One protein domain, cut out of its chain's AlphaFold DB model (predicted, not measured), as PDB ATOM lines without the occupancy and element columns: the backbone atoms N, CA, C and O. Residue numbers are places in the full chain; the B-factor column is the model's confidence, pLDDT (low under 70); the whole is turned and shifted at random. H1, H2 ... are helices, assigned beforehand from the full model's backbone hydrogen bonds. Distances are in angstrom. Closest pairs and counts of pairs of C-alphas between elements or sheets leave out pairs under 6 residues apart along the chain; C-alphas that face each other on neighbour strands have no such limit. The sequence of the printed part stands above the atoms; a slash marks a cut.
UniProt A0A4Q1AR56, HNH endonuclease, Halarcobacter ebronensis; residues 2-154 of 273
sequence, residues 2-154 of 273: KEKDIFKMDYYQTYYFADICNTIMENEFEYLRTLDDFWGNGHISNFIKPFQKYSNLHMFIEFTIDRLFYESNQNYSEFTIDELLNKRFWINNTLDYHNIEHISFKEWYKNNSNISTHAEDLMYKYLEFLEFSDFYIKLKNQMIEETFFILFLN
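AT A GLANCE: This is residues 2 to 154 of the 273 residues of the protein "HNH endonuclease" of Halarcobacter ebronensis (UniProt A0A4Q1AR56). What shape do these atoms make? The long helices H4 and H9 cross as a core at one end, with H1 across both, while H5, H7 and H8 gather at the other end and H6 packs on H9 between. What is it built of? The printed part has 153 residues with nine named helices, H1 to H9 in chain order, and no named strand: all helix. Is it compact? Yes, with a radius of gyration of the C-alphas of 17.3 A and spans of 48 by 41 by 26 A.

HOW THE PARTS SIT: What does the first helix meet? H1, residues 14 to 26, touches H4, residues 56 to 74, about perpendicular at 77 degrees, with residues 17 to 21 alone; the closest C-alphas, of Cys 21 and Thr 64, are 6.9 A apart. H2, residues 32 to 39, and H3, residues 44 to 47, are close to H4 but not clearly touching, their closest C-alphas being those of Phe 38 and Phe 63, 6.8 A, and of Phe 47 and Asn 56, 5.9 A. What do the later helices meet? H5, residues 81 to 86, touches H7, residues 105 to 112, at a steep tilt of 44 degrees, opposite ways, closest at C-alphas 85 and 106, 5.1 A. H8, residues 119 to 131, is near H4. The hub H9, residues 134 to 153, touches H1, H4 and H6, residues 90 to 97, with closest C-alphas 14 and 147 at 5.5 A, 61 and 144 at 6.0 A, and 95 and 139 at 6.7 A. Are the backbones regular in their O i to N i+4 pairs? Each pair is within hydrogen-bond range in H1, H4, H5, H6 and H8, against 3 of 4 in H2 and H7 and 15 of 16 in H9; H3 is too short for one.

IN THESE COORDINATES: Where do the first and last helices lie? H1 begins at C-alpha 14 (175.213, 207.158, 160.941), and H9 ends at C-alpha 153 (165.359, 213.385, 153.691). Which are longest? H9 measures 29.1 A from first to last C-alpha and H4 26.9 A.

THE WHOLE: Is anything cut or long? The printed part has no cut, and no link is long; the two C-alphas farthest apart, of Lys 2 and Thr 117, are 50.7 A apart. Where is confidence low? The pLDDT is under 70 at residues 2 to 4, 40 to 42 and 73 to 77.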
ATOM      1  N   LYS A   2     164.304 228.666 176.771       43.38
ATOM      2  CA  LYS A   2     163.773 227.593 175.915       43.38
ATOM      3  C   LYS A   2     164.972 226.743 175.501       43.38
ATOM      4  O   LYS A   2     165.956 227.326 175.041       43.38
ATOM      5  N   GLU A   3     164.917 225.433 175.721       48.81
ATOM      6  CA  GLU A   3     165.847 224.515 175.064       48.81
ATOM      7  C   GLU A   3     165.868 224.869 173.578       48.81
ATOM      8  O   GLU A   3     164.827 225.110 172.960       48.81
ATOM      9  N   LYS A   4     167.069 225.041 173.032       52.19
ATOM     10  CA  LYS A   4     167.211 225.183 171.590       52.19
ATOM     11  C   LYS A   4     166.880 223.810 171.012       52.19
ATOM     12  O   LYS A   4     167.564 222.857 171.367       52.19
ATOM     13  N   ASP A   5     165.880 223.737 170.134       70.31
ATOM     14  CA  ASP A   5     165.559 222.566 169.297       70.31
ATOM     15  C   ASP A   5     166.693 222.321 168.275       70.31
ATOM     16  O   ASP A   5     166.509 222.419 167.064       70.31
ATOM     17  N   ILE A   6     167.920 222.131 168.758       80.38
ATOM     18  CA  ILE A   6     169.126 221.921 167.966       80.38
ATOM     19  C   ILE A   6     169.808 220.700 168.557       80.38
ATOM     20  O   ILE A   6     170.302 220.754 169.684       80.38
ATOM     21  N   PHE A   7     169.862 219.626 167.780       85.69
ATOM     22  CA  PHE A   7     170.698 218.477 168.090       85.69
ATOM     23  C   PHE A   7     171.985 218.556 167.258       85.69
ATOM     24  O   PHE A   7     172.010 219.133 166.167       85.69
ATOM     25  N   LYS A   8     173.081 218.041 167.811       89.25
ATOM     26  CA  LYS A   8     174.377 217.989 167.132       89.25
ATOM     27  C   LYS A   8     174.498 216.629 166.453       89.25
ATOM     28  O   LYS A   8     174.280 215.626 167.113       89.25
ATOM     29  N   MET A   9     174.869 216.609 165.177       92.38
ATOM     30  CA  MET A   9     175.254 215.381 164.475       92.38
ATOM     31  C   MET A   9     176.728 215.075 164.772       92.38
ATOM     32  O   MET A   9     177.589 215.920 164.507       92.38
ATOM     33  N   ASP A  10     177.024 213.885 165.286       90.00
ATOM     34  CA  ASP A  10     178.386 213.387 165.513       90.00
ATOM     35  C   ASP A  10     178.863 212.440 164.390       90.00
ATOM     36  O   ASP A  10     180.064 212.176 164.274       90.00
ATOM     37  N   TYR A  11     177.946 211.990 163.522       90.31
ATOM     38  CA  TYR A  11     178.209 211.228 162.292       90.31
ATOM     39  C   TYR A  11     178.900 209.868 162.506       90.31
ATOM     40  O   TYR A  11     179.516 209.321 161.583       90.31
ATOM     41  N   TYR A  12     178.817 209.294 163.708       88.88
ATOM     42  CA  TYR A  12     179.465 208.019 164.005       88.88
ATOM     43  C   TYR A  12     178.679 206.852 163.424       88.88
ATOM     44  O   TYR A  12     177.642 206.463 163.950       88.88
ATOM     45  N   GLN A  13     179.171 206.282 162.321       89.38
ATOM     46  CA  GLN A  13     178.503 205.179 161.616       89.38
ATOM     47  C   GLN A  13     177.043 205.487 161.210       89.38
ATOM     48  O   GLN A  13     176.333 204.598 160.758       89.38
ATOM     49  N   THR A  14     176.590 206.742 161.268       93.31
ATOM     50  CA  THR A  14     175.213 207.158 160.941       93.31
ATOM     51  C   THR A  14     174.779 206.681 159.559       93.31
ATOM     52  O   THR A  14     173.674 206.183 159.372       93.31
ATOM     53  N   TYR A  15     175.676 206.789 158.575       94.75
ATOM     54  CA  TYR A  15     175.419 206.319 157.216       94.75
ATOM     55  C   TYR A  15     175.344 204.796 157.122       94.75
ATOM     56  O   TYR A  15     174.580 204.297 156.308       94.75
ATOM     57  N   TYR A  16     176.087 204.071 157.960       94.19
ATOM     58  CA  TYR A  16     176.011 202.615 158.041       94.19
ATOM     59  C   TYR A  16     174.650 202.169 158.597       94.19
ATOM     60  O   TYR A  16     174.004 201.319 157.996       94.19
ATOM     61  N   PHE A  17     174.139 202.808 159.654       94.12
ATOM     62  CA  PHE A  17     172.784 202.519 160.151       94.12
ATOM     63  C   PHE A  17     171.696 202.876 159.139       94.12
ATOM     64  O   PHE A  17     170.753 202.108 158.943       94.12
ATOM     65  N   ALA A  18     171.837 204.017 158.459       96.75
ATOM     66  CA  ALA A  18     170.924 204.399 157.388       96.75
ATOM     67  C   ALA A  18     170.955 203.387 156.227       96.75
ATOM     68  O   ALA A  18     169.908 203.059 155.672       96.75
ATOM     69  N   ASP A  19     172.133 202.872 155.870       96.06
ATOM     70  CA  ASP A  19     172.305 201.856 154.829       96.06
ATOM     71  C   ASP A  19     171.670 200.514 155.208       96.06
ATOM     72  O   ASP A  19     170.968 199.915 154.396       96.06
ATOM     73  N   ILE A  20     171.796 200.088 156.468       94.19
ATOM     74  CA  ILE A  20     171.101 198.896 156.973       94.19
ATOM     75  C   ILE A  20     169.588 199.076 156.886       94.19
ATOM     76  O   ILE A  20     168.899 198.206 156.358       94.19
ATOM     77  N   CYS A  21     169.063 200.223 157.328       95.38
ATOM     78  CA  CYS A  21     167.637 200.523 157.202       95.38
ATOM     79  C   CYS A  21     167.174 200.455 155.737       95.38
ATOM     80  O   CYS A  21     166.128 199.872 155.450       95.38
ATOM     81  N   ASN A  22     167.952 201.017 154.800       93.69
ATOM     82  CA  ASN A  22     167.662 200.917 153.367       93.69
ATOM     83  C   ASN A  22     167.690 199.459 152.887       93.69
ATOM     84  O   ASN A  22     166.774 199.041 152.191       93.69
ATOM     85  N   THR A  23     168.700 198.684 153.286       92.56
ATOM     86  CA  THR A  23     168.889 197.282 152.884       92.56
ATOM     87  C   THR A  23     167.728 196.407 153.335       92.56
ATOM     88  O   THR A  23     167.233 195.605 152.544       92.56
ATOM     89  N   ILE A  24     167.255 196.592 154.572       91.31
ATOM     90  CA  ILE A  24     166.085 195.881 155.102       91.31
ATOM     91  C   ILE A  24     164.845 196.198 154.255       91.31
ATOM     92  O   ILE A  24     164.078 195.296 153.929       91.31
ATOM     93  N   MET A  25     164.657 197.463 153.863       89.69
ATOM     94  CA  MET A  25     163.515 197.874 153.036       89.69
ATOM     95  C   MET A  25     163.634 197.444 151.569       89.69
ATOM     96  O   MET A  25     162.616 197.190 150.933       89.69
ATOM     97  N   GLU A  26     164.842 197.349 151.011       86.81
ATOM     98  CA  GLU A  26     165.051 196.875 149.636       86.81
ATOM     99  C   GLU A  26     164.973 195.342 149.519       86.81
ATOM    100  O   GLU A  26     164.625 194.839 148.451       86.81
ATOM    101  N   ASN A  27     165.225 194.602 150.606       84.88
ATOM    102  CA  ASN A  27     165.235 193.135 150.636       84.88
ATOM    103  C   ASN A  27     164.198 192.568 151.618       84.88
ATOM    104  O   ASN A  27     164.479 191.623 152.352       84.88
ATOM    105  N   GLU A  28     162.986 193.131 151.633       75.94
ATOM    106  CA  GLU A  28     161.951 192.815 152.632       75.94
ATOM    107  C   GLU A  28     161.711 191.307 152.835       75.94
ATOM    108  O   GLU A  28     161.538 190.858 153.967       75.94
ATOM    109  N   PHE A  29     161.774 190.510 151.760       76.44
ATOM    110  CA  PHE A  29     161.566 189.060 151.792       76.44
ATOM    111  C   PHE A  29     162.609 188.315 152.635       76.44
ATOM    112  O   PHE A  29     162.273 187.343 153.311       76.44
ATOM    113  N   GLU A  30     163.861 188.769 152.618       78.25
ATOM    114  CA  GLU A  30     164.953 188.160 153.387       78.25
ATOM    115  C   GLU A  30     164.831 188.479 154.881       78.25
ATOM    116  O   GLU A  30     165.214 187.675 155.731       78.25
ATOM    117  N   TYR A  31     164.222 189.623 155.201       79.62
ATOM    118  CA  TYR A  31     164.040 190.116 156.562       79.62
ATOM    119  C   TYR A  31     162.619 189.908 157.095       79.62
ATOM    120  O   TYR A  31     162.304 190.448 158.148       79.62
ATOM    121  N   LEU A  32     161.760 189.109 156.446       76.50
ATOM    122  CA  LEU A  32     160.357 188.935 156.867       76.50
ATOM    123  C   LEU A  32     160.213 188.564 158.340       76.50
ATOM    124  O   LEU A  32     159.392 189.141 159.039       76.50
ATOM    125  N   ARG A  33     161.034 187.628 158.821       76.44
ATOM    126  CA  ARG A  33     160.995 187.182 160.220       76.44
ATOM    127  C   ARG A  33     161.409 188.298 161.180       76.44
ATOM    128  O   ARG A  33     160.784 188.497 162.208       76.44
ATOM    129  N   THR A  34     162.436 189.048 160.797       75.75
ATOM    130  CA  THR A  34     162.910 190.231 161.517       75.75
ATOM    131  C   THR A  34     161.849 191.330 161.541       75.75
ATOM    132  O   THR A  34     161.638 191.967 162.563       75.75
ATOM    133  N   LEU A  35     161.160 191.558 160.427       80.62
ATOM    134  CA  LEU A  35     160.102 192.557 160.325       80.62
ATOM    135  C   LEU A  35     158.829 192.127 161.067       80.62
ATOM    136  O   LEU A  35     158.125 192.990 161.589       80.62
ATOM    137  N   ASP A  36     158.562 190.825 161.175       81.38
ATOM    138  CA  ASP A  36     157.480 190.283 162.001       81.38
ATOM    139  C   ASP A  36     157.699 190.586 163.491       81.38
ATOM    140  O   ASP A  36     156.767 191.016 164.161       81.38
ATOM    141  N   ASP A  37     158.938 190.503 163.995       82.69
ATOM    142  CA  ASP A  37     159.253 190.906 165.378       82.69
ATOM    143  C   ASP A  37     158.936 192.389 165.638       82.69
ATOM    144  O   ASP A  37     158.577 192.778 166.749       82.69
ATOM    145  N   PHE A  38     159.072 193.233 164.613       83.06
ATOM    146  CA  PHE A  38     158.880 194.671 164.746       83.06
ATOM    147  C   PHE A  38     157.410 195.103 164.627       83.06
ATOM    148  O   PHE A  38     156.951 195.964 165.381       83.06
ATOM    149  N   TRP A  39     156.664 194.520 163.686       75.00
ATOM    150  CA  TRP A  39     155.288 194.933 163.383       75.00
ATOM    151  C   TRP A  39     154.212 193.944 163.848       75.00
ATOM    152  O   TRP A  39     153.054 194.343 164.000       75.00
ATOM    153  N   GLY A  40     154.573 192.680 164.066       69.25
ATOM    154  CA  GLY A  40     153.678 191.591 164.452       69.25
ATOM    155  C   GLY A  40     153.225 191.646 165.914       69.25
ATOM    156  O   GLY A  40     153.394 192.644 166.612       69.25
ATOM    157  N   ASN A  41     152.588 190.569 166.386       66.62
ATOM    158  CA  ASN A  41     152.243 190.339 167.802       66.62
ATOM    159  C   ASN A  41     151.474 191.479 168.514       66.62
ATOM    160  O   ASN A  41     151.690 191.752 169.695       66.62
ATOM    161  N   GLY A  42     150.554 192.155 167.814       68.56
ATOM    162  CA  GLY A  42     149.717 193.217 168.395       68.56
ATOM    163  C   GLY A  42     150.377 194.602 168.457       68.56
ATOM    164  O   GLY A  42     149.797 195.544 169.011       68.56
ATOM    165  N   HIS A  43     151.557 194.782 167.855       80.06
ATOM    166  CA  HIS A  43     152.227 196.085 167.788       80.06
ATOM    167  C   HIS A  43     151.564 197.072 166.815       80.06
ATOM    168  O   HIS A  43     151.777 198.279 166.947       80.06
ATOM    169  N   ILE A  44     150.687 196.612 165.913       85.06
ATOM    170  CA  ILE A  44     149.927 197.437 164.949       85.06
ATOM    171  C   ILE A  44     149.267 198.643 165.626       85.06
ATOM    172  O   ILE A  44     149.332 199.766 165.116       85.06
ATOM    173  N   SER A  45     148.714 198.446 166.826       87.06
ATOM    174  CA  SER A  45     148.105 199.509 167.633       87.06
ATOM    175  C   SER A  45     149.039 200.700 167.906       87.06
ATOM    176  O   SER A  45     148.568 201.826 168.067       87.06
ATOM    177  N   ASN A  46     150.357 200.491 167.962       88.12
ATOM    178  CA  ASN A  46     151.325 201.570 168.147       88.12
ATOM    179  C   ASN A  46     151.549 202.378 166.872       88.12
ATOM    180  O   ASN A  46     151.723 203.590 166.950       88.12
ATOM    181  N   PHE A  47     151.479 201.738 165.712       89.56
ATOM    182  CA  PHE A  47     151.821 202.353 164.434       89.56
ATOM    183  C   PHE A  47     150.671 203.123 163.787       89.56
ATOM    184  O   PHE A  47     150.892 204.066 163.023       89.56
ATOM    185  N   ILE A  48     149.429 202.760 164.111       92.31
ATOM    186  CA  ILE A  48     148.230 203.437 163.596       92.31
ATOM    187  C   ILE A  48     147.910 204.751 164.323       92.31
ATOM    188  O   ILE A  48     147.043 205.513 163.875       92.31
ATOM    189  N   LYS A  49     148.587 205.030 165.446       93.69
ATOM    190  CA  LYS A  49     148.415 206.267 166.216       93.69
ATOM    191  C   LYS A  49     148.811 207.467 165.344       93.69
ATOM    192  O   LYS A  49     149.922 207.517 164.817       93.69
ATOM    193  N   PRO A  50     147.920 208.455 165.171       96.25
ATOM    194  CA  PRO A  50     148.141 209.513 164.200       96.25
ATOM    195  C   PRO A  50     149.159 210.542 164.690       96.25
ATOM    196  O   PRO A  50     149.016 211.094 165.779       96.25
ATOM    197  N   PHE A  51     150.115 210.870 163.824       97.06
ATOM    198  CA  PHE A  51     151.087 211.951 163.964       97.06
ATOM    199  C   PHE A  51     151.755 211.954 165.342       97.06
ATOM    200  O   PHE A  51     151.676 212.924 166.099       97.06
ATOM    201  N   GLN A  52     152.415 210.845 165.664       96.12
ATOM    202  CA  GLN A  52     153.318 210.761 166.804       96.12
ATOM    203  C   GLN A  52     154.610 211.521 166.476       96.12
ATOM    204  O   GLN A  52     155.086 211.475 165.341       96.12
ATOM    205  N   LYS A  53     155.169 212.254 167.451       95.56
ATOM    206  CA  LYS A  53     156.476 212.914 167.268       95.56
ATOM    207  C   LYS A  53     157.586 211.878 167.119       95.56
ATOM    208  O   LYS A  53     158.370 211.967 166.183       95.56
ATOM    209  N   TYR A  54     157.575 210.885 168.006       96.88
ATOM    210  CA  TYR A  54     158.309 209.647 167.813       96.88
ATOM    211  C   TYR A  54     157.561 208.828 166.763       96.88
ATOM    212  O   TYR A  54     156.594 208.129 167.060       96.88
ATOM    213  N   SER A  55     157.896 209.095 165.506       97.38
ATOM    214  CA  SER A  55     157.182 208.562 164.350       97.38
ATOM    215  C   SER A  55     157.447 207.073 164.159       97.38
ATOM    216  O   SER A  55     158.393 206.515 164.716       97.38
ATOM    217  N   ASN A  56     156.677 206.448 163.274       96.75
ATOM    218  CA  ASN A  56     156.898 205.048 162.905       96.75
ATOM    219  C   ASN A  56     158.314 204.805 162.349       96.75
ATOM    220  O   ASN A  56     158.876 203.728 162.531       96.75
ATOM    221  N   LEU A  57     158.917 205.818 161.716       97.75
ATOM    222  CA  LEU A  57     160.308 205.755 161.274       97.75
ATOM    223  C   LEU A  57     161.299 205.749 162.454       97.75
ATOM    224  O   LEU A  57     162.283 205.025 162.388       97.75
ATOM    225  N   HIS A  58     161.046 206.495 163.535       97.81
ATOM    226  CA  HIS A  58     161.906 206.427 164.725       97.81
ATOM    227  C   HIS A  58     161.857 205.031 165.343       97.81
ATOM    228  O   HIS A  58     162.901 204.448 165.603       97.81
ATOM    229  N   MET A  59     160.652 204.468 165.480       95.94
ATOM    230  CA  MET A  59     160.468 203.105 165.987       95.94
ATOM    231  C   MET A  59     161.227 202.073 165.141       95.94
ATOM    232  O   MET A  59     161.839 201.165 165.688       95.94
ATOM    233  N   PHE A  60     161.227 202.228 163.812       95.81
ATOM    234  CA  PHE A  60     161.944 201.319 162.912       95.81
ATOM    235  C   PHE A  60     163.459 201.420 163.052       95.81
ATOM    236  O   PHE A  60     164.163 200.409 163.057       95.81
ATOM    237  N   ILE A  61     163.959 202.646 163.172       97.00
ATOM    238  CA  ILE A  61     165.380 202.906 163.378       97.00
ATOM    239  C   ILE A  61     165.820 202.350 164.732       97.00
ATOM    240  O   ILE A  61     166.840 201.674 164.797       97.00
ATOM    241  N   GLU A  62     165.043 202.584 165.791       95.44
ATOM    242  CA  GLU A  62     165.294 202.028 167.120       95.44
ATOM    243  C   GLU A  62     165.345 200.502 167.086       95.44
ATOM    244  O   GLU A  62     166.342 199.929 167.512       95.44
ATOM    245  N   PHE A  63     164.335 199.857 166.495       93.12
ATOM    246  CA  PHE A  63     164.310 198.407 166.318       93.12
ATOM    247  C   PHE A  63     165.563 197.894 165.592       93.12
ATOM    248  O   PHE A  63     166.187 196.923 166.018       93.12
ATOM    249  N   THR A  64     165.960 198.572 164.513       93.25
ATOM    250  CA  THR A  64     167.150 198.209 163.734       93.25
ATOM    251  C   THR A  64     168.421 198.350 164.571       93.25
ATOM    252  O   THR A  64     169.272 197.464 164.559       93.25
ATOM    253  N   ILE A  65     168.551 199.443 165.326       92.12
ATOM    254  CA  ILE A  65     169.694 199.702 166.204       92.12
ATOM    255  C   ILE A  65     169.773 198.656 167.319       92.12
ATOM    256  O   ILE A  65     170.827 198.044 167.488       92.12
ATOM    257  N   ASP A  66     168.678 198.416 168.044       89.12
ATOM    258  CA  ASP A  66     168.636 197.448 169.145       89.12
ATOM    259  C   ASP A  66     168.963 196.034 168.645       89.12
ATOM    260  O   ASP A  66     169.752 195.320 169.268       89.12
ATOM    261  N   ARG A  67     168.465 195.656 167.462       87.25
ATOM    262  CA  ARG A  67     168.797 194.370 166.843       87.25
ATOM    263  C   ARG A  67     170.276 194.251 166.486       87.25
ATOM    264  O   ARG A  67     170.885 193.228 166.789       87.25
ATOM    265  N   LEU A  68     170.876 195.280 165.889       87.19
ATOM    266  CA  LEU A  68     172.308 195.275 165.572       87.19
ATOM    267  C   LEU A  68     173.167 195.202 166.832       87.19
ATOM    268  O   LEU A  68     174.148 194.459 166.865       87.19
ATOM    269  N   PHE A  69     172.792 195.936 167.883       82.31
ATOM    270  CA  PHE A  69     173.454 195.820 169.177       82.31
ATOM    271  C   PHE A  69     173.345 194.392 169.708       82.31
ATOM    272  O   PHE A  69     174.366 193.815 170.081       82.31
ATOM    273  N   TYR A  70     172.162 193.786 169.681       79.12
ATOM    274  CA  TYR A  70     171.966 192.410 170.128       79.12
ATOM    275  C   TYR A  70     172.802 191.402 169.320       79.12
ATOM    276  O   TYR A  70     173.580 190.647 169.899       79.12
ATOM    277  N   GLU A  71     172.724 191.433 167.988       80.44
ATOM    278  CA  GLU A  71     173.454 190.525 167.091       80.44
ATOM    279  C   GLU A  71     174.976 190.697 167.211       80.44
ATOM    280  O   GLU A  71     175.713 189.710 167.277       80.44
ATOM    281  N   SER A  72     175.462 191.937 167.343       75.69
ATOM    282  CA  SER A  72     176.886 192.215 167.582       75.69
ATOM    283  C   SER A  72     177.398 191.637 168.906       75.69
ATOM    284  O   SER A  72     178.611 191.489 169.082       75.69
ATOM    285  N   ASN A  73     176.485 191.297 169.824       67.31
ATOM    286  CA  ASN A  73     176.793 190.777 171.147       67.31
ATOM    287  C   ASN A  73     176.434 189.291 171.366       67.31
ATOM    288  O   ASN A  73     176.716 188.753 172.434       67.31
ATOM    289  N   GLN A  74     175.877 188.607 170.361       65.00
ATOM    290  CA  GLN A  74     175.503 187.183 170.419       65.00
ATOM    291  C   GLN A  74     176.682 186.221 170.196       65.00
ATOM    292  O   GLN A  74     176.673 185.099 170.691       65.00
ATOM    293  N   ASN A  75     177.745 186.655 169.514       64.56
ATOM    294  CA  ASN A  75     178.897 185.805 169.177       64.56
ATOM    295  C   ASN A  75     179.867 185.559 170.354       64.56
ATOM    296  O   ASN A  75     181.059 185.331 170.136       64.56
ATOM    297  N   TYR A  76     179.403 185.671 171.602       68.31
ATOM    298  CA  TYR A  76     180.255 185.602 172.797       68.31
ATOM    299  C   TYR A  76     180.022 184.373 173.676       68.31
ATOM    300  O   TYR A  76     180.721 184.225 174.675       68.31
ATOM    301  N   SER A  77     179.113 183.474 173.296       64.50
ATOM    302  CA  SER A  77     178.909 182.189 173.985       64.50
ATOM    303  C   SER A  77     180.169 181.310 174.003       64.50
ATOM    304  O   SER A  77     180.341 180.497 174.905       64.50
ATOM    305  N   GLU A  78     181.087 181.510 173.053       75.81
ATOM    306  CA  GLU A  78     182.356 180.772 172.966       75.81
ATOM    307  C   GLU A  78     183.510 181.410 173.760       75.81
ATOM    308  O   GLU A  78     184.583 180.818 173.862       75.81
ATOM    309  N   PHE A  79     183.323 182.610 174.319       83.88
ATOM    310  CA  PHE A  79     184.399 183.342 174.991       83.88
ATOM    311  C   PHE A  79     184.569 182.874 176.437       83.88
ATOM    312  O   PHE A  79     183.606 182.681 177.176       83.88
ATOM    313  N   THR A  80     185.814 182.774 176.887       89.88
ATOM    314  CA  THR A  80     186.161 182.642 178.306       89.88
ATOM    315  C   THR A  80     186.013 183.983 179.033       89.88
ATOM    316  O   THR A  80     186.072 185.053 178.425       89.88
ATOM    317  N   ILE A  81     185.876 183.954 180.365       89.06
ATOM    318  CA  ILE A  81     185.812 185.180 181.183       89.06
ATOM    319  C   ILE A  81     187.047 186.064 180.946       89.06
ATOM    320  O   ILE A  81     186.908 187.276 180.783       89.06
ATOM    321  N   ASP A  82     188.241 185.474 180.871       91.25
ATOM    322  CA  ASP A  82     189.479 186.219 180.622       91.25
ATOM    323  C   ASP A  82     189.484 186.892 179.245       91.25
ATOM    324  O   ASP A  82     189.932 188.034 179.112       91.25
ATOM    325  N   GLU A  83     188.950 186.238 178.212       90.75
ATOM    326  CA  GLU A  83     188.801 186.861 176.896       90.75
ATOM    327  C   GLU A  83     187.798 188.016 176.938       90.75
ATOM    328  O   GLU A  83     188.080 189.076 176.380       90.75
ATOM    329  N   LEU A  84     186.674 187.869 177.649       88.81
ATOM    330  CA  LEU A  84     185.700 188.950 177.831       88.81
ATOM    331  C   LEU A  84     186.295 190.157 178.570       88.81
ATOM    332  O   LEU A  84     186.055 191.298 178.177       88.81
ATOM    333  N   LEU A  85     187.111 189.928 179.603       91.19
ATOM    334  CA  LEU A  85     187.779 190.989 180.370       91.19
ATOM    335  C   LEU A  85     188.810 191.777 179.555       91.19
ATOM    336  O   LEU A  85     189.110 192.927 179.892       91.19
ATOM    337  N   ASN A  86     189.359 191.163 178.506       89.69
ATOM    338  CA  ASN A  86     190.309 191.789 177.589       89.69
ATOM    339  C   ASN A  86     189.647 192.309 176.305       89.69
ATOM    340  O   ASN A  86     190.282 193.028 175.530       89.69
ATOM    341  N   LYS A  87     188.372 191.977 176.077       85.56
ATOM    342  CA  LYS A  87     187.625 192.418 174.906       85.56
ATOM    343  C   LYS A  87     187.115 193.837 175.089       85.56
ATOM    344  O   LYS A  87     186.603 194.228 176.136       85.56
ATOM    345  N   ARG A  88     187.203 194.603 174.008       83.81
ATOM    346  CA  ARG A  88     186.560 195.907 173.893       83.81
ATOM    347  C   ARG A  88     185.332 195.769 173.006       83.81
ATOM    348  O   ARG A  88     185.463 195.456 171.823       83.81
ATOM    349  N   PHE A  89     184.151 195.960 173.586       84.06
ATOM    350  CA  PHE A  89     182.893 195.800 172.866       84.06
ATOM    351  C   PHE A  89     182.647 196.987 171.944       84.06
ATOM    352  O   PHE A  89     183.056 198.115 172.230       84.06
ATOM    353  N   TRP A  90     181.952 196.731 170.839       84.12
ATOM    354  CA  TRP A  90     181.611 197.766 169.869       84.12
ATOM    355  C   TRP A  90     180.842 198.922 170.523       84.12
ATOM    356  O   TRP A  90     181.202 200.075 170.312       84.12
ATOM    357  N   ILE A  91     179.908 198.625 171.436       85.00
ATOM    358  CA  ILE A  91     179.195 199.631 172.236       85.00
ATOM    359  C   ILE A  91     180.128 200.566 173.022       85.00
ATOM    360  O   ILE A  91     179.887 201.769 173.050       85.00
ATOM    361  N   ASN A  92     181.225 200.060 173.602       86.62
ATOM    362  CA  ASN A  92     182.186 200.897 174.327       86.62
ATOM    363  C   ASN A  92     182.922 201.852 173.377       86.62
ATOM    364  O   ASN A  92     183.145 203.008 173.722       86.62
ATOM    365  N   ASN A  93     183.252 201.404 172.157       87.31
ATOM    366  CA  ASN A  93     183.849 202.278 171.138       87.31
ATOM    367  C   ASN A  93     182.902 203.413 170.746       87.31
ATOM    368  O   ASN A  93     183.336 204.558 170.627       87.31
ATOM    369  N   THR A  94     181.622 203.091 170.570       88.12
ATOM    370  CA  THR A  94     180.581 204.064 170.246       88.12
ATOM    371  C   THR A  94     180.416 205.072 171.388       88.12
ATOM    372  O   THR A  94     180.487 206.276 171.158       88.12
ATOM    373  N   LEU A  95     180.287 204.606 172.634       90.19
ATOM    374  CA  LEU A  95     180.152 205.468 173.816       90.19
ATOM    375  C   LEU A  95     181.346 206.417 173.990       90.19
ATOM    376  O   LEU A  95     181.145 207.612 174.214       90.19
ATOM    377  N   ASP A  96     182.572 205.912 173.823       90.62
ATOM    378  CA  ASP A  96     183.787 206.730 173.886       90.62
ATOM    379  C   ASP A  96     183.823 207.796 172.788       90.62
ATOM    380  O   ASP A  96     184.159 208.950 173.062       90.62
ATOM    381  N   TYR A  97     183.436 207.453 171.555       90.19
ATOM    382  CA  TYR A  97     183.389 208.420 170.458       90.19
ATOM    383  C   TYR A  97     182.438 209.588 170.767       90.19
ATOM    384  O   TYR A  97     182.778 210.751 170.536       90.19
ATOM    385  N   HIS A  98     181.274 209.295 171.350       88.38
ATOM    386  CA  HIS A  98     180.306 210.315 171.763       88.38
ATOM    387  C   HIS A  98     180.666 211.010 173.089       88.38
ATOM    388  O   HIS A  98     179.914 211.869 173.550       88.38
ATOM    389  N   ASN A  99     181.817 210.695 173.698       90.81
ATOM    390  CA  ASN A  99     182.233 211.196 175.013       90.81
ATOM    391  C   ASN A  99     181.160 210.962 176.093       90.81
ATOM    392  O   ASN A  99     180.870 211.839 176.912       90.81
ATOM    393  N   ILE A 100     180.524 209.788 176.062       92.38
ATOM    394  CA  ILE A 100     179.533 209.376 177.052       92.38
ATOM    395  C   ILE A 100     180.246 208.529 178.108       92.38
ATOM    396  O   ILE A 100     180.756 207.446 177.816       92.38
ATOM    397  N   GLU A 101     180.271 209.034 179.343       94.00
ATOM    398  CA  GLU A 101     180.762 208.283 180.498       94.00
ATOM    399  C   GLU A 101     179.933 207.009 180.679       94.00
ATOM    400  O   GLU A 101     178.701 207.045 180.649       94.00
ATOM    401  N   HIS A 102     180.616 205.878 180.822       93.31
ATOM    402  CA  HIS A 102     179.983 204.571 180.827       93.31
ATOM    403  C   HIS A 102     180.808 203.550 181.606       93.31
ATOM    404  O   HIS A 102     181.976 203.775 181.914       93.31
ATOM    405  N   ILE A 103     180.189 202.406 181.898       93.00
ATOM    406  CA  ILE A 103     180.820 201.300 182.620       93.00
ATOM    407  C   ILE A 103     181.175 200.203 181.617       93.00
ATOM    408  O   ILE A 103     180.308 199.688 180.912       93.00
ATOM    409  N   SER A 104     182.455 199.842 181.552       91.69
ATOM    410  CA  SER A 104     182.925 198.720 180.727       91.69
ATOM    411  C   SER A 104     182.564 197.363 181.345       91.69
ATOM    412  O   SER A 104     182.391 197.258 182.560       91.69
ATOM    413  N   PHE A 105     182.553 196.285 180.548       91.25
ATOM    414  CA  PHE A 105     182.361 194.921 181.072       91.25
ATOM    415  C   PHE A 105     183.347 194.602 182.199       91.25
ATOM    416  O   PHE A 105     182.969 194.059 183.231       91.25
ATOM    417  N   LYS A 106     184.613 195.000 182.038       92.94
ATOM    418  CA  LYS A 106     185.666 194.789 183.037       92.94
ATOM    419  C   LYS A 106     185.364 195.481 184.364       92.94
ATOM    420  O   LYS A 106     185.663 194.933 185.420       92.94
ATOM    421  N   GLU A 107     184.816 196.691 184.332       93.56
ATOM    422  CA  GLU A 107     184.435 197.422 185.544       93.56
ATOM    423  C   GLU A 107     183.160 196.871 186.162       93.56
ATOM    424  O   GLU A 107     183.117 196.669 187.373       93.56
ATOM    425  N   TRP A 108     182.165 196.560 185.332       95.00
ATOM    426  CA  TRP A 108     180.943 195.899 185.764       95.00
ATOM    427  C   TRP A 108     181.259 194.559 186.448       95.00
ATOM    428  O   TRP A 108     180.786 194.306 187.555       95.00
ATOM    429  N   TYR A 109     182.146 193.748 185.868       94.50
ATOM    430  CA  TYR A 109     182.539 192.440 186.393       94.50
ATOM    431  C   TYR A 109     183.176 192.511 187.788       94.50
ATOM    432  O   TYR A 109     182.906 191.644 188.614       94.50
ATOM    433  N   LYS A 110     183.949 193.561 188.116       94.94
ATOM    434  CA  LYS A 110     184.566 193.715 189.455       94.94
ATOM    435  C   LYS A 110     183.549 193.670 190.598       94.94
ATOM    436  O   LYS A 110     183.886 193.210 191.683       94.94
ATOM    437  N   ASN A 111     182.327 194.138 190.347       93.88
ATOM    438  CA  ASN A 111     181.249 194.166 191.334       93.88
ATOM    439  C   ASN A 111     180.260 192.999 191.174       93.88
ATOM    440  O   ASN A 111     179.392 192.816 192.023       93.88
ATOM    441  N   ASN A 112     180.385 192.213 190.099       93.94
ATOM    442  CA  ASN A 112     179.395 191.224 189.667       93.94
ATOM    443  C   ASN A 112     179.998 189.831 189.398       93.94
ATOM    444  O   ASN A 112     179.308 188.939 188.911       93.94
ATOM    445  N   SER A 113     181.266 189.599 189.757       89.81
ATOM    446  CA  SER A 113     181.982 188.337 189.505       89.81
ATOM    447  C   SER A 113     181.337 187.111 190.154       89.81
ATOM    448  O   SER A 113     181.564 185.990 189.713       89.81
ATOM    449  N   ASN A 114     180.539 187.316 191.204       91.31
ATOM    450  CA  ASN A 114     179.879 186.245 191.949       91.31
ATOM    451  C   ASN A 114     178.544 185.804 191.325       91.31
ATOM    452  O   ASN A 114     177.929 184.875 191.840       91.31
ATOM    453  N   ILE A 115     178.068 186.476 190.266       89.50
ATOM    454  CA  ILE A 115     176.759 186.198 189.653       89.50
ATOM    455  C   ILE A 115     176.741 184.842 188.939       89.50
ATOM    456  O   ILE A 115     175.773 184.100 189.068       89.50
ATOM    457  N   SER A 116     177.795 184.515 188.192       88.12
ATOM    458  CA  SER A 116     177.952 183.216 187.538       88.12
ATOM    459  C   SER A 116     179.427 182.936 187.267       88.12
ATOM    460  O   SER A 116     180.240 183.851 187.142       88.12
ATOM    461  N   THR A 117     179.766 181.654 187.164       85.62
ATOM    462  CA  THR A 117     181.071 181.181 186.688       85.62
ATOM    463  C   THR A 117     181.092 180.945 185.177       85.62
ATOM    464  O   THR A 117     182.152 180.654 184.629       85.62
ATOM    465  N   HIS A 118     179.943 181.048 184.502       88.38
ATOM    466  CA  HIS A 118     179.835 180.904 183.054       88.38
ATOM    467  C   HIS A 118     179.904 182.279 182.386       88.38
ATOM    468  O   HIS A 118     179.201 183.215 182.769       88.38
ATOM    469  N   ALA A 119     180.761 182.395 181.374       87.44
ATOM    470  CA  ALA A 119     180.957 183.632 180.625       87.44
ATOM    471  C   ALA A 119     179.677 184.092 179.907       87.44
ATOM    472  O   ALA A 119     179.385 185.286 179.890       87.44
ATOM    473  N   GLU A 120     178.897 183.148 179.378       86.00
ATOM    474  CA  GLU A 120     177.622 183.412 178.708       86.00
ATOM    475  C   GLU A 120     176.603 184.073 179.650       86.00
ATOM    476  O   GLU A 120     176.071 185.136 179.332       86.00
ATOM    477  N   ASP A 121     176.408 183.517 180.850       88.56
ATOM    478  CA  ASP A 121     175.509 184.089 181.861       88.56
ATOM    479  C   ASP A 121     175.935 185.508 182.267       88.56
ATOM    480  O   ASP A 121     175.104 186.408 182.408       88.56
ATOM    481  N   LEU A 122     177.242 185.720 182.462       89.75
ATOM    482  CA  LEU A 122     177.797 187.032 182.802       89.75
ATOM    483  C   LEU A 122     177.591 188.037 181.668       89.75
ATOM    484  O   LEU A 122     177.268 189.193 181.937       89.75
ATOM    485  N   MET A 123     177.762 187.605 180.417       87.38
ATOM    486  CA  MET A 123     177.518 188.441 179.248       87.38
ATOM    487  C   MET A 123     176.048 188.831 179.158       87.38
ATOM    488  O   MET A 123     175.744 190.012 179.034       87.38
ATOM    489  N   TYR A 124     175.137 187.867 179.290       87.38
ATOM    490  CA  TYR A 124     173.701 188.127 179.287       87.38
ATOM    491  C   TYR A 124     173.317 189.163 180.352       87.38
ATOM    492  O   TYR A 124     172.624 190.135 180.062       87.38
ATOM    493  N   LYS A 125     173.851 189.016 181.571       91.00
ATOM    494  CA  LYS A 125     173.623 189.959 182.675       91.00
ATOM    495  C   LYS A 125     174.231 191.338 182.429       91.00
ATOM    496  O   LYS A 125     173.651 192.341 182.842       91.00
ATOM    497  N   TYR A 126     175.373 191.411 181.754       90.06
ATOM    498  CA  TYR A 126     175.960 192.682 181.347       90.06
ATOM    499  C   TYR A 126     175.143 193.371 180.247       90.06
ATOM    500  O   TYR A 126     174.951 194.580 180.317       90.06
ATOM    501  N   LEU A 127     174.623 192.626 179.266       87.62
ATOM    502  CA  LEU A 127     173.745 193.172 178.225       87.62
ATOM    503  C   LEU A 127     172.431 193.689 178.814       87.62
ATOM    504  O   LEU A 127     172.026 194.798 178.480       87.62
ATOM    505  N   GLU A 128     171.834 192.948 179.751       89.44
ATOM    506  CA  GLU A 128     170.673 193.402 180.527       89.44
ATOM    507  C   GLU A 128     171.000 194.710 181.270       89.44
ATOM    508  O   GLU A 128     170.264 195.688 181.183       89.44
ATOM    509  N   PHE A 129     172.153 194.784 181.942       92.00
ATOM    510  CA  PHE A 129     172.603 196.019 182.591       92.00
ATOM    511  C   PHE A 129     172.766 197.189 181.605       92.00
ATOM    512  O   PHE A 129     172.364 198.311 181.920       92.00
ATOM    513  N   LEU A 130     173.356 196.945 180.432       89.50
ATOM    514  CA  LEU A 130     173.547 197.963 179.402       89.50
ATOM    515  C   LEU A 130     172.208 198.500 178.898       89.50
ATOM    516  O   LEU A 130     172.050 199.717 178.840       89.50
ATOM    517  N   GLU A 131     171.254 197.623 178.588       87.06
ATOM    518  CA  GLU A 131     169.937 197.972 178.042       87.06
ATOM    519  C   GLU A 131     169.187 198.990 178.916       87.06
ATOM    520  O   GLU A 131     168.570 199.924 178.402       87.06
ATOM    521  N   PHE A 132     169.317 198.868 180.240       89.88
ATOM    522  CA  PHE A 132     168.674 199.762 181.210       89.88
ATOM    523  C   PHE A 132     169.564 200.913 181.701       89.88
ATOM    524  O   PHE A 132     169.156 201.674 182.578       89.88
ATOM    525  N   SER A 133     170.778 201.057 181.169       93.19
ATOM    526  CA  SER A 133     171.700 202.108 181.597       93.19
ATOM    527  C   SER A 133     171.395 203.462 180.944       93.19
ATOM    528  O   SER A 133     171.122 203.556 179.744       93.19
ATOM    529  N   ASP A 134     171.537 204.547 181.711       94.69
ATOM    530  CA  ASP A 134     171.322 205.913 181.209       94.69
ATOM    531  C   ASP A 134     172.240 206.257 180.027       94.69
ATOM    532  O   ASP A 134     171.842 206.960 179.094       94.69
ATOM    533  N   PHE A 135     173.480 205.757 180.041       93.25
ATOM    534  CA  PHE A 135     174.445 206.018 178.977       93.25
ATOM    535  C   PHE A 135     174.083 205.298 177.675       93.25
ATOM    536  O   PHE A 135     174.262 205.880 176.602       93.25
ATOM    537  N   TYR A 136     173.527 204.082 177.746       91.56
ATOM    538  CA  TYR A 136     173.032 203.381 176.564       91.56
ATOM    539  C   TYR A 136     171.801 204.073 175.994       91.56
ATOM    540  O   TYR A 136     171.768 204.350 174.800       91.56
ATOM    541  N   ILE A 137     170.836 204.444 176.842       92.56
ATOM    542  CA  ILE A 137     169.639 205.182 176.415       92.56
ATOM    543  C   ILE A 137     170.039 206.490 175.722       92.56
ATOM    544  O   ILE A 137     169.531 206.817 174.649       92.56
ATOM    545  N   LYS A 138     170.997 207.227 176.297       93.06
ATOM    546  CA  LYS A 138     171.524 208.460 175.703       93.06
ATOM    547  C   LYS A 138     172.170 208.212 174.341       93.06
ATOM    548  O   LYS A 138     171.892 208.955 173.401       93.06
ATOM    549  N   LEU A 139     173.017 207.187 174.232       92.94
ATOM    550  CA  LEU A 139     173.656 206.818 172.973       92.94
ATOM    551  C   LEU A 139     172.622 206.417 171.917       92.94
ATOM    552  O   LEU A 139     172.658 206.914 170.795       92.94
ATOM    553  N   LYS A 140     171.681 205.548 172.287       93.62
ATOM    554  CA  LYS A 140     170.629 205.058 171.403       93.62
ATOM    555  C   LYS A 140     169.803 206.214 170.846       93.62
ATOM    556  O   LYS A 140     169.655 206.321 169.633       93.62
ATOM    557  N   ASN A 141     169.363 207.135 171.704       93.81
ATOM    558  CA  ASN A 141     168.633 208.331 171.277       93.81
ATOM    559  C   ASN A 141     169.444 209.186 170.292       93.81
ATOM    560  O   ASN A 141     168.910 209.610 169.271       93.81
ATOM    561  N   GLN A 142     170.740 209.395 170.550       93.75
ATOM    562  CA  GLN A 142     171.622 210.121 169.633       93.75
ATOM    563  C   GLN A 142     171.684 209.437 168.257       93.75
ATOM    564  O   GLN A 142     171.503 210.084 167.228       93.75
ATOM    565  N   MET A 143     171.886 208.119 168.232       94.88
ATOM    566  CA  MET A 143     171.959 207.341 166.994       94.88
ATOM    567  C   MET A 143     170.634 207.341 166.218       94.88
ATOM    568  O   MET A 143     170.649 207.431 164.986       94.88
ATOM    569  N   ILE A 144     169.497 207.270 166.922       96.62
ATOM    570  CA  ILE A 144     168.157 207.333 166.323       96.62
ATOM    571  C   ILE A 144     167.949 208.678 165.630       96.62
ATOM    572  O   ILE A 144     167.590 208.697 164.454       96.62
ATOM    573  N   GLU A 145     168.208 209.791 166.318       95.69
ATOM    574  CA  GLU A 145     168.006 211.142 165.778       95.69
ATOM    575  C   GLU A 145     168.889 211.406 164.551       95.69
ATOM    576  O   GLU A 145     168.419 211.906 163.524       95.69
ATOM    577  N   GLU A 146     170.163 211.009 164.607       95.94
ATOM    578  CA  GLU A 146     171.078 211.171 163.477       95.94
ATOM    579  C   GLU A 146     170.656 210.338 162.260       95.94
ATOM    580  O   GLU A 146     170.659 210.828 161.126       95.94
ATOM    581  N   THR A 147     170.264 209.082 162.485       97.69
ATOM    582  CA  THR A 147     169.815 208.184 161.412       97.69
ATOM    583  C   THR A 147     168.488 208.665 160.828       97.69
ATOM    584  O   THR A 147     168.322 208.704 159.604       97.69
ATOM    585  N   PHE A 148     167.563 209.116 161.684       97.75
ATOM    586  CA  PHE A 148     166.288 209.698 161.280       97.75
ATOM    587  C   PHE A 148     166.510 210.919 160.395       97.75
ATOM    588  O   PHE A 148     165.889 211.023 159.341       97.75
ATOM    589  N   PHE A 149     167.431 211.810 160.763       96.31
ATOM    590  CA  PHE A 149     167.731 213.006 159.981       96.31
ATOM    591  C   PHE A 149     168.140 212.679 158.536       96.31
ATOM    592  O   PHE A 149     167.684 213.336 157.598       96.31
ATOM    593  N   ILE A 150     168.954 211.639 158.341       96.69
ATOM    594  CA  ILE A 150     169.383 211.192 157.009       96.69
ATOM    595  C   ILE A 150     168.234 210.520 156.249       96.69
ATOM    596  O   ILE A 150     167.946 210.886 155.106       96.69
ATOM    597  N   LEU A 151     167.551 209.556 156.871       97.75
ATOM    598  CA  LEU A 151     166.498 208.775 156.217       97.75
ATOM    599  C   LEU A 151     165.247 209.600 155.921       97.75
ATOM    600  O   LEU A 151     164.628 209.427 154.869       97.75
ATOM    601  N   PHE A 152     164.901 210.547 156.793       97.50
ATOM    602  CA  PHE A 152     163.750 211.419 156.602       97.50
ATOM    603  C   PHE A 152     163.901 212.294 155.358       97.50
ATOM    604  O   PHE A 152     162.900 212.607 154.729       97.50
ATOM    605  N   LEU A 153     165.120 212.644 154.936       95.25
ATOM    606  CA  LEU A 153     165.359 213.385 153.691       95.25
ATOM    607  C   LEU A 153     165.213 212.513 152.429       95.25
ATOM    608  O   LEU A 153     164.997 213.043 151.336       95.25
ATOM    609  N   ASN A 154     165.313 211.188 152.556       95.56
ATOM    610  CA  ASN A 154     165.298 210.258 151.433       95.56
ATOM    611  C   ASN A 154     163.864 209.850 151.053       95.56
ATOM    612  O   ASN A 154     163.307 208.874 151.551       95.56
TER     613      ASN A 154